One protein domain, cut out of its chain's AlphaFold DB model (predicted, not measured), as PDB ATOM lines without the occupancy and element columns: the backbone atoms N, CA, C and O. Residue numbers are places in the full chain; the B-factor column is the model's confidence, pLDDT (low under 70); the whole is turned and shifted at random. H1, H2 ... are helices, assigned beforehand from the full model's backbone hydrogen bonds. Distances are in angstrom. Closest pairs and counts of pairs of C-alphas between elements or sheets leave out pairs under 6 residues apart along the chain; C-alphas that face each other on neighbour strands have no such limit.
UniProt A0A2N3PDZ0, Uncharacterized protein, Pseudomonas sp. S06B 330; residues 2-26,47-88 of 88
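Overview. This is residues 2 to 26 and 47 to 88 of the 88 residues of an uncharacterized protein of Pseudomonas sp. S06B 330 (UniProt A0A2N3PDZ0). A long helix, H1, has a helical hairpin of H2 and H3 packed on one side of it, with H3 making the contact. The printed part has 67 residues with three named helices, in the order H1, H2, H3, and no named strand: all helix. It is compact, with a radius of gyration of the C-alphas of 11.6 A, yet elongated, spanning 40 by 23 by 17 A.

Along the chain. Find C-alpha 3 at (-114.836, -117.828, -105.956); from there H1, residues 3 to 25, runs 32.5 A. H2 is residues 51 to 59, 11.7 A. H3, residues 65 to 77, runs 17.9 A to C-alpha 77 at (-103.194, -140.783, -107.930).

Arrangement. Look at residues 10 to 19 of H1, which alone touch H3; the closest C-alphas, of Leu 11 and Leu 67, are 5.9 A apart. These helices run the same way at a steep tilt of 57 degrees. H2 and H3 touch as a helical hairpin, opposite ways at a steep tilt of 41 degrees, closest at the C-alphas of Lys 52 and Ala 72, 5.4 A. H1 and H2 are close but not clearly touching, about perpendicular at 79 degrees; their closest C-alphas, of Met 18 and Leu 55, are 7.2 A apart. In H2 and H3 every O i to N i+4 pair is within hydrogen-bond range; in H1, 18 of 19 are.

Size, cuts and confidence. The two C-alphas farthest apart, of Asp 2 and Ala 47, are 40.9 A apart. Residues 27 to 46 are not printed; C-alphas 26 and 47 are 13.1 A apart across this cut. The link from H2 to H3 is tight. The model's pLDDT is under 70 at residues 47 to 49 and 78 to 88.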
ATOM      1  N   ASP A   2    -119.608-117.438-105.263       83.25
ATOM      2  CA  ASP A   2    -118.387-117.499-104.478       83.25
ATOM      3  C   ASP A   2    -117.237-117.961-105.391       83.25
ATOM      4  O   ASP A   2    -117.469-118.677-106.367       83.25
ATOM      5  N   GLU A   3    -116.013-117.496-105.133       77.50
ATOM      6  CA  GLU A   3    -114.836-117.828-105.956       77.50
ATOM      7  C   GLU A   3    -114.572-119.345-105.976       77.50
ATOM      8  O   GLU A   3    -114.228-119.890-107.023       77.50
ATOM      9  N   ASP A   4    -114.867-120.035-104.869       81.81
ATOM     10  CA  ASP A   4    -114.820-121.498-104.764       81.81
ATOM     11  C   ASP A   4    -115.799-122.196-105.729       81.81
ATOM     12  O   ASP A   4    -115.436-123.162-106.394       81.81
ATOM     13  N   GLU A   5    -117.024-121.680-105.883       84.81
ATOM     14  CA  GLU A   5    -118.055-122.286-106.744       84.81
ATOM     15  C   GLU A   5    -117.698-122.164-108.238       84.81
ATOM     16  O   GLU A   5    -118.047-123.024-109.050       84.81
ATOM     17  N   LEU A   6    -116.990-121.091-108.612       86.31
ATOM     18  CA  LEU A   6    -116.474-120.894-109.970       86.31
ATOM     19  C   LEU A   6    -115.287-121.815-110.259       86.31
ATOM     20  O   LEU A   6    -115.212-122.376-111.354       86.31
ATOM     21  N   TYR A   7    -114.393-121.993-109.284       86.56
ATOM     22  CA  TYR A   7    -113.265-122.912-109.399       86.56
ATOM     23  C   TYR A   7    -113.736-124.365-109.534       86.56
ATOM     24  O   TYR A   7    -113.300-125.071-110.441       86.56
ATOM     25  N   GLU A   8    -114.697-124.798-108.710       88.81
ATOM     26  CA  GLU A   8    -115.265-126.149-108.795       88.81
ATOM     27  C   GLU A   8    -115.913-126.426-110.158       88.81
ATOM     28  O   GLU A   8    -115.705-127.494-110.735       88.81
ATOM     29  N   GLN A   9    -116.644-125.457-110.721       90.69
ATOM     30  CA  GLN A   9    -117.225-125.594-112.061       90.69
ATOM     31  C   GLN A   9    -116.159-125.678-113.159       90.69
ATOM     32  O   GLN A   9    -116.296-126.480-114.086       90.69
ATOM     33  N   ALA A  10    -115.099-124.871-113.067       88.44
ATOM     34  CA  ALA A  10    -113.997-124.904-114.025       88.44
ATOM     35  C   ALA A  10    -113.232-126.236-113.959       88.44
ATOM     36  O   ALA A  10    -112.917-126.819-114.997       88.44
ATOM     37  N   LEU A  11    -113.012-126.760-112.751       88.56
ATOM     38  CA  LEU A  11    -112.385-128.060-112.536       88.56
ATOM     39  C   LEU A  11    -113.261-129.208-113.050       88.56
ATOM     40  O   LEU A  11    -112.756-130.129-113.687       88.56
ATOM     41  N   GLU A  12    -114.576-129.163-112.828       91.69
ATOM     42  CA  GLU A  12    -115.495-130.169-113.370       91.69
ATOM     43  C   GLU A  12    -115.496-130.162-114.907       91.69
ATOM     44  O   GLU A  12    -115.445-131.225-115.533       91.69
ATOM     45  N   ALA A  13    -115.462-128.974-115.521       90.62
ATOM     46  CA  ALA A  13    -115.329-128.833-116.966       90.62
ATOM     47  C   ALA A  13    -113.992-129.397-117.480       90.62
ATOM     48  O   ALA A  13    -113.994-130.149-118.455       90.62
ATOM     49  N   ALA A  14    -112.876-129.099-116.805       89.25
ATOM     50  CA  ALA A  14    -111.556-129.636-117.141       89.25
ATOM     51  C   ALA A  14    -111.546-131.171-117.066       89.25
ATOM     52  O   ALA A  14    -111.204-131.841-118.041       89.25
ATOM     53  N   ARG A  15    -112.036-131.747-115.959       89.12
ATOM     54  CA  ARG A  15    -112.158-133.204-115.772       89.12
ATOM     55  C   ARG A  15    -113.004-133.856-116.865       89.12
ATOM     56  O   ARG A  15    -112.645-134.923-117.354       89.12
ATOM     57  N   SER A  16    -114.114-133.230-117.255       91.81
ATOM     58  CA  SER A  16    -115.022-133.782-118.265       91.81
ATOM     59  C   SER A  16    -114.414-133.853-119.670       91.81
ATOM     60  O   SER A  16    -114.960-134.570-120.510       91.81
ATOM     61  N   VAL A  17    -113.337-133.113-119.947       90.44
ATOM     62  CA  VAL A  17    -112.670-133.092-121.257       90.44
ATOM     63  C   VAL A  17    -111.349-133.862-121.209       90.44
ATOM     64  O   VAL A  17    -111.111-134.719-122.055       90.44
ATOM     65  N   MET A  18    -110.523-133.609-120.194       88.94
ATOM     66  CA  MET A  18    -109.175-134.168-120.087       88.94
ATOM     67  C   MET A  18    -109.182-135.664-119.764       88.94
ATOM     68  O   MET A  18    -108.481-136.418-120.426       88.94
ATOM     69  N   LYS A  19    -110.006-136.131-118.808       86.56
ATOM     70  CA  LYS A  19    -110.059-137.563-118.446       86.56
ATOM     71  C   LYS A  19    -110.373-138.471-119.646       86.56
ATOM     72  O   LYS A  19    -109.582-139.371-119.916       86.56
ATOM     73  N   PRO A  20    -111.448-138.236-120.425       87.38
ATOM     74  CA  PRO A  20    -111.737-139.087-121.577       87.38
ATOM     75  C   PRO A  20    -110.724-138.933-122.718       87.38
ATOM     76  O   PRO A  20    -110.597-139.853-123.522       87.38
ATOM     77  N   TRP A  21    -110.033-137.793-122.838       88.50
ATOM     78  CA  TRP A  21    -108.939-137.641-123.802       88.50
ATOM     79  C   TRP A  21    -107.745-138.515-123.407       88.50
ATOM     80  O   TRP A  21    -107.270-139.288-124.230       88.50
ATOM     81  N   VAL A  22    -107.346-138.489-122.132       83.94
ATOM     82  CA  VAL A  22    -106.277-139.340-121.585       83.94
ATOM     83  C   VAL A  22    -106.597-140.820-121.784       83.94
ATOM     84  O   VAL A  22    -105.748-141.560-122.259       83.94
ATOM     85  N   GLU A  23    -107.827-141.253-121.507       80.81
ATOM     86  CA  GLU A  23    -108.253-142.644-121.722       80.81
ATOM     87  C   GLU A  23    -108.227-143.087-123.200       80.81
ATOM     88  O   GLU A  23    -108.141-144.284-123.481       80.81
ATOM     89  N   GLN A  24    -108.353-142.151-124.148       81.88
ATOM     90  CA  GLN A  24    -108.388-142.440-125.587       81.88
ATOM     91  C   GLN A  24    -107.011-142.347-126.248       81.88
ATOM     92  O   GLN A  24    -106.667-143.205-127.063       81.88
ATOM     93  N   GLU A  25    -106.252-141.303-125.923       81.19
ATOM     94  CA  GLU A  25    -104.983-140.971-126.573       81.19
ATOM     95  C   GLU A  25    -103.784-141.578-125.835       81.19
ATOM     96  O   GLU A  25    -102.808-141.987-126.472       81.19
ATOM     97  N   LEU A  26    -103.863-141.710-124.507       73.81
ATOM     98  CA  LEU A  26    -102.801-142.289-123.690       73.81
ATOM     99  C   LEU A  26    -103.135-143.730-123.300       73.81
ATOM    100  O   LEU A  26    -104.289-144.128-123.149       73.81
ATOM    101  N   ALA A  47     -88.745-141.146-120.606       41.66
ATOM    102  CA  ALA A  47     -89.939-141.498-121.385       41.66
ATOM    103  C   ALA A  47     -91.146-141.796-120.480       41.66
ATOM    104  O   ALA A  47     -92.118-142.427-120.897       41.66
ATOM    105  N   VAL A  48     -91.081-141.357-119.220       50.44
ATOM    106  CA  VAL A  48     -92.281-141.140-118.418       50.44
ATOM    107  C   VAL A  48     -93.059-140.057-119.148       50.44
ATOM    108  O   VAL A  48     -92.596-138.924-119.236       50.44
ATOM    109  N   ILE A  49     -94.197-140.425-119.730       55.06
ATOM    110  CA  ILE A  49     -95.168-139.446-120.201       55.06
ATOM    111  C   ILE A  49     -95.547-138.637-118.962       55.06
ATOM    112  O   ILE A  49     -96.243-139.145-118.083       55.06
ATOM    113  N   GLU A  50     -95.012-137.423-118.837       71.06
ATOM    114  CA  GLU A  50     -95.485-136.474-117.842       71.06
ATOM    115  C   GLU A  50     -96.916-136.148-118.258       71.06
ATOM    116  O   GLU A  50     -97.134-135.354-119.168       71.06
ATOM    117  N   LEU A  51     -97.899-136.801-117.632       78.06
ATOM    118  CA  LEU A  51     -99.317-136.627-117.952       78.06
ATOM    119  C   LEU A  51     -99.696-135.139-117.953       78.06
ATOM    120  O   LEU A  51    -100.428-134.668-118.820       78.06
ATOM    121  N   LYS A  52     -99.105-134.384-117.023       82.38
ATOM    122  CA  LYS A  52     -99.171-132.925-116.982       82.38
ATOM    123  C   LYS A  52     -98.676-132.270-118.276       82.38
ATOM    124  O   LYS A  52     -99.332-131.355-118.752       82.38
ATOM    125  N   ALA A  53     -97.526-132.671-118.811       82.75
ATOM    126  CA  ALA A  53     -96.951-132.073-120.014       82.75
ATOM    127  C   ALA A  53     -97.841-132.312-121.242       82.75
ATOM    128  O   ALA A  53     -98.103-131.364-121.976       82.75
ATOM    129  N   GLU A  54     -98.376-133.525-121.405       86.06
ATOM    130  CA  GLU A  54     -99.318-133.844-122.489       86.06
ATOM    131  C   GLU A  54    -100.606-133.023-122.369       86.06
ATOM    132  O   GLU A  54    -101.070-132.416-123.333       86.06
ATOM    133  N   LEU A  55    -101.167-132.943-121.158       87.06
ATOM    134  CA  LEU A  55    -102.362-132.142-120.907       87.06
ATOM    135  C   LEU A  55    -102.095-130.641-121.079       87.06
ATOM    136  O   LEU A  55    -102.968-129.919-121.548       87.06
ATOM    137  N   MET A  56    -100.906-130.159-120.721       88.06
ATOM    138  CA  MET A  56    -100.493-128.772-120.947       88.06
ATOM    139  C   MET A  56    -100.324-128.462-122.434       88.06
ATOM    140  O   MET A  56    -100.681-127.364-122.854       88.06
ATOM    141  N   GLU A  57     -99.800-129.397-123.228       89.62
ATOM    142  CA  GLU A  57     -99.660-129.227-124.675       89.62
ATOM    143  C   GLU A  57    -101.026-129.180-125.372       89.62
ATOM    144  O   GLU A  57    -101.254-128.298-126.200       89.62
ATOM    145  N   GLU A  58    -101.953-130.069-125.006       91.44
ATOM    146  CA  GLU A  58    -103.272-130.143-125.647       91.44
ATOM    147  C   GLU A  58    -104.248-129.073-125.122       91.44
ATOM    148  O   GLU A  58    -105.001-128.465-125.887       91.44
ATOM    149  N   PHE A  59    -104.249-128.821-123.810       91.81
ATOM    150  CA  PHE A  59    -105.282-128.029-123.136       91.81
ATOM    151  C   PHE A  59    -104.785-126.722-122.508       91.81
ATOM    152  O   PHE A  59    -105.611-125.962-121.998       91.81
ATOM    153  N   GLY A  60    -103.486-126.411-122.567       88.44
ATOM    154  CA  GLY A  60    -102.909-125.198-121.963       88.44
ATOM    155  C   GLY A  60    -103.435-123.878-122.537       88.44
ATOM    156  O   GLY A  60    -103.377-122.847-121.873       88.44
ATOM    157  N   ASP A  61    -104.001-123.895-123.749       91.06
ATOM    158  CA  ASP A  61    -104.702-122.745-124.338       91.06
ATOM    159  C   ASP A  61    -106.159-122.599-123.845       91.06
ATOM    160  O   ASP A  61    -106.784-121.554-124.049       91.06
ATOM    161  N   GLN A  62    -106.734-123.644-123.239       89.12
ATOM    162  CA  GLN A  62    -108.149-123.710-122.848       89.12
ATOM    163  C   GLN A  62    -108.371-123.632-121.337       89.12
ATOM    164  O   GLN A  62    -109.391-123.092-120.904       89.12
ATOM    165  N   PHE A  63    -107.445-124.175-120.553       90.62
ATOM    166  CA  PHE A  63    -107.529-124.240-119.101       90.62
ATOM    167  C   PHE A  63    -106.255-123.688-118.471       90.62
ATOM    168  O   PHE A  63    -105.167-123.815-119.026       90.62
ATOM    169  N   ASP A  64    -106.399-123.087-117.290       89.88
ATOM    170  CA  ASP A  64    -105.254-122.637-116.508       89.88
ATOM    171  C   ASP A  64    -104.383-123.823-116.069       89.88
ATOM    172  O   ASP A  64    -104.884-124.915-115.784       89.88
ATOM    173  N   GLU A  65    -103.073-123.580-115.949       88.19
ATOM    174  CA  GLU A  65    -102.088-124.588-115.526       88.19
ATOM    175  C   GLU A  65    -102.480-125.261-114.202       88.19
ATOM    176  O   GLU A  65    -102.285-126.462-114.044       88.19
ATOM    177  N   GLU A  66    -103.072-124.513-113.268       88.75
ATOM    178  CA  GLU A  66    -103.508-125.034-111.968       88.75
ATOM    179  C   GLU A  66    -104.620-126.087-112.107       88.75
ATOM    180  O   GLU A  66    -104.582-127.123-111.444       88.75
ATOM    181  N   LEU A  67    -105.569-125.879-113.026       89.12
ATOM    182  CA  LEU A  67    -106.634-126.848-113.302       89.12
ATOM    183  C   LEU A  67    -106.076-128.094-113.992       89.12
ATOM    184  O   LEU A  67    -106.468-129.210-113.659       89.12
ATOM    185  N   ILE A  68    -105.147-127.905-114.933       89.00
ATOM    186  CA  ILE A  68    -104.478-129.002-115.640       89.00
ATOM    187  C   ILE A  68    -103.661-129.851-114.665       89.00
ATOM    188  O   ILE A  68    -103.782-131.074-114.674       89.00
ATOM    189  N   GLN A  69    -102.881-129.211-113.791       86.00
ATOM    190  CA  GLN A  69    -102.124-129.875-112.731       86.00
ATOM    191  C   GLN A  69    -103.055-130.692-111.834       86.00
ATOM    192  O   GLN A  69    -102.819-131.877-111.638       86.00
ATOM    193  N   GLN A  70    -104.151-130.095-111.360       88.31
ATOM    194  CA  GLN A  70    -105.079-130.772-110.458       88.31
ATOM    195  C   GLN A  70    -105.707-132.025-111.090       88.31
ATOM    196  O   GLN A  70    -105.892-133.034-110.409       88.31
ATOM    197  N   VAL A  71    -106.045-131.970-112.384       87.25
ATOM    198  CA  VAL A  71    -106.583-133.125-113.115       87.25
ATOM    199  C   VAL A  71    -105.505-134.175-113.378       87.25
ATOM    200  O   VAL A  71    -105.798-135.366-113.259       87.25
ATOM    201  N   ALA A  72    -104.282-133.754-113.707       84.56
ATOM    202  CA  ALA A  72    -103.147-134.656-113.848       84.56
ATOM    203  C   ALA A  72    -102.911-135.415-112.535       84.56
ATOM    204  O   ALA A  72    -102.988-136.639-112.540       84.56
ATOM    205  N   ASP A  73    -102.765-134.711-111.411       82.19
ATOM    206  CA  ASP A  73    -102.531-135.303-110.087       82.19
ATOM    207  C   ASP A  73    -103.619-136.313-109.704       82.19
ATOM    208  O   ASP A  73    -103.328-137.371-109.152       82.19
ATOM    209  N   GLU A  74    -104.889-136.033-110.019       83.44
ATOM    210  CA  GLU A  74    -105.980-136.989-109.801       83.44
ATOM    211  C   GLU A  74    -105.802-138.282-110.595       83.44
ATOM    212  O   GLU A  74    -105.959-139.369-110.039       83.44
ATOM    213  N   LEU A  75    -105.493-138.159-111.886       79.50
ATOM    214  CA  LEU A  75    -105.295-139.293-112.783       79.50
ATOM    215  C   LEU A  75    -104.035-140.091-112.419       79.50
ATOM    216  O   LEU A  75    -104.033-141.318-112.517       79.50
ATOM    217  N   GLU A  76    -102.979-139.417-111.956       76.25
ATOM    218  CA  GLU A  76    -101.769-140.064-111.446       76.25
ATOM    219  C   GLU A  76    -102.030-140.787-110.118       76.25
ATOM    220  O   GLU A  76    -101.555-141.908-109.912       76.25
ATOM    221  N   ARG A  77    -102.825-140.188-109.222       73.62
ATOM    222  CA  ARG A  77    -103.194-140.783-107.930       73.62
ATOM    223  C   ARG A  77    -104.039-142.044-108.091       73.62
ATOM    224  O   ARG A  77    -103.884-142.977-107.304       73.62
ATOM    225  N   ASP A  78    -104.896-142.096-109.108       68.69
ATOM    226  CA  ASP A  78    -105.658-143.302-109.456       68.69
ATOM    227  C   ASP A  78    -104.766-144.411-110.077       68.69
ATOM    228  O   ASP A  78    -105.245-145.503-110.360       68.69
ATOM    229  N   CYS A  79    -103.443-144.193-110.167       53.88
ATOM    230  CA  CYS A  79    -102.377-145.143-110.532       53.88
ATOM    231  C   CYS A  79    -102.426-145.724-111.955       53.88
ATOM    232  O   CYS A  79    -101.493-146.427-112.343       53.88
ATOM    233  N   GLU A  80    -103.463-145.444-112.742       65.62
ATOM    234  CA  GLU A  80    -103.612-146.011-114.086       65.62
ATOM    235  C   GLU A  80    -102.805-145.225-115.141       65.62
ATOM    236  O   GLU A  80    -102.213-145.836-116.031       65.62
ATOM    237  N   TRP A  81    -102.684-143.895-115.025       65.50
ATOM    238  CA  TRP A  81    -102.133-143.039-116.100       65.50
ATOM    239  C   TRP A  81    -100.859-142.261-115.752       65.50
ATOM    240  O   TRP A  81    -100.304-141.597-116.624       65.50
ATOM    241  N   GLY A  82    -100.373-142.352-114.516       59.22
ATOM    242  CA  GLY A  82     -99.203-141.602-114.063       59.22
ATOM    243  C   GLY A  82     -98.480-142.270-112.907       59.22
ATOM    244  O   GLY A  82     -98.804-143.393-112.513       59.22
ATOM    245  N   ARG A  83     -97.468-141.590-112.368       57.81
ATOM    246  CA  ARG A  83     -96.702-142.111-111.235       57.81
ATOM    247  C   ARG A  83     -97.303-141.581-109.930       57.81
ATOM    248  O   ARG A  83     -97.130-140.405-109.638       57.81
ATOM    249  N   PRO A  84     -97.897-142.427-109.070       57.31
ATOM    250  CA  PRO A  84     -98.465-141.969-107.797       57.31
ATOM    251  C   PRO A  84     -97.419-141.383-106.827       57.31
ATOM    252  O   PRO A  84     -97.786-140.806-105.815       57.31
ATOM    253  N   GLU A  85     -96.120-141.543-107.109       56.34
ATOM    254  CA  GLU A  85     -95.008-140.890-106.397       56.34
ATOM    255  C   GLU A  85     -94.785-139.415-106.788       56.34
ATOM    256  O   GLU A  85     -94.019-138.734-106.106       56.34
ATOM    257  N   LEU A  86     -95.418-138.936-107.866       54.03
ATOM    258  CA  LEU A  86     -95.345-137.553-108.357       54.03
ATOM    259  C   LEU A  86     -96.615-136.736-108.068       54.03
ATOM    260  O   LEU A  86     -96.544-135.511-108.085       54.03
ATOM    261  N   ALA A  87     -97.729-137.401-107.748       53.81
ATOM    262  CA  ALA A  87     -98.923-136.765-107.206       53.81
ATOM    263  C   ALA A  87     -98.645-136.325-105.753       53.81
ATOM    264  O   ALA A  87     -98.507-137.178-104.873       53.81
ATOM    265  N   ASP A  88     -98.503-135.014-105.522       48.59
ATOM    266  CA  ASP A  88     -98.182-134.415-104.206       48.59
ATOM    267  C   ASP A  88     -99.274-134.672-103.141       48.59
ATOM    268  O   ASP A  88    -100.488-134.554-103.451       48.59
TER     269      ASP A  88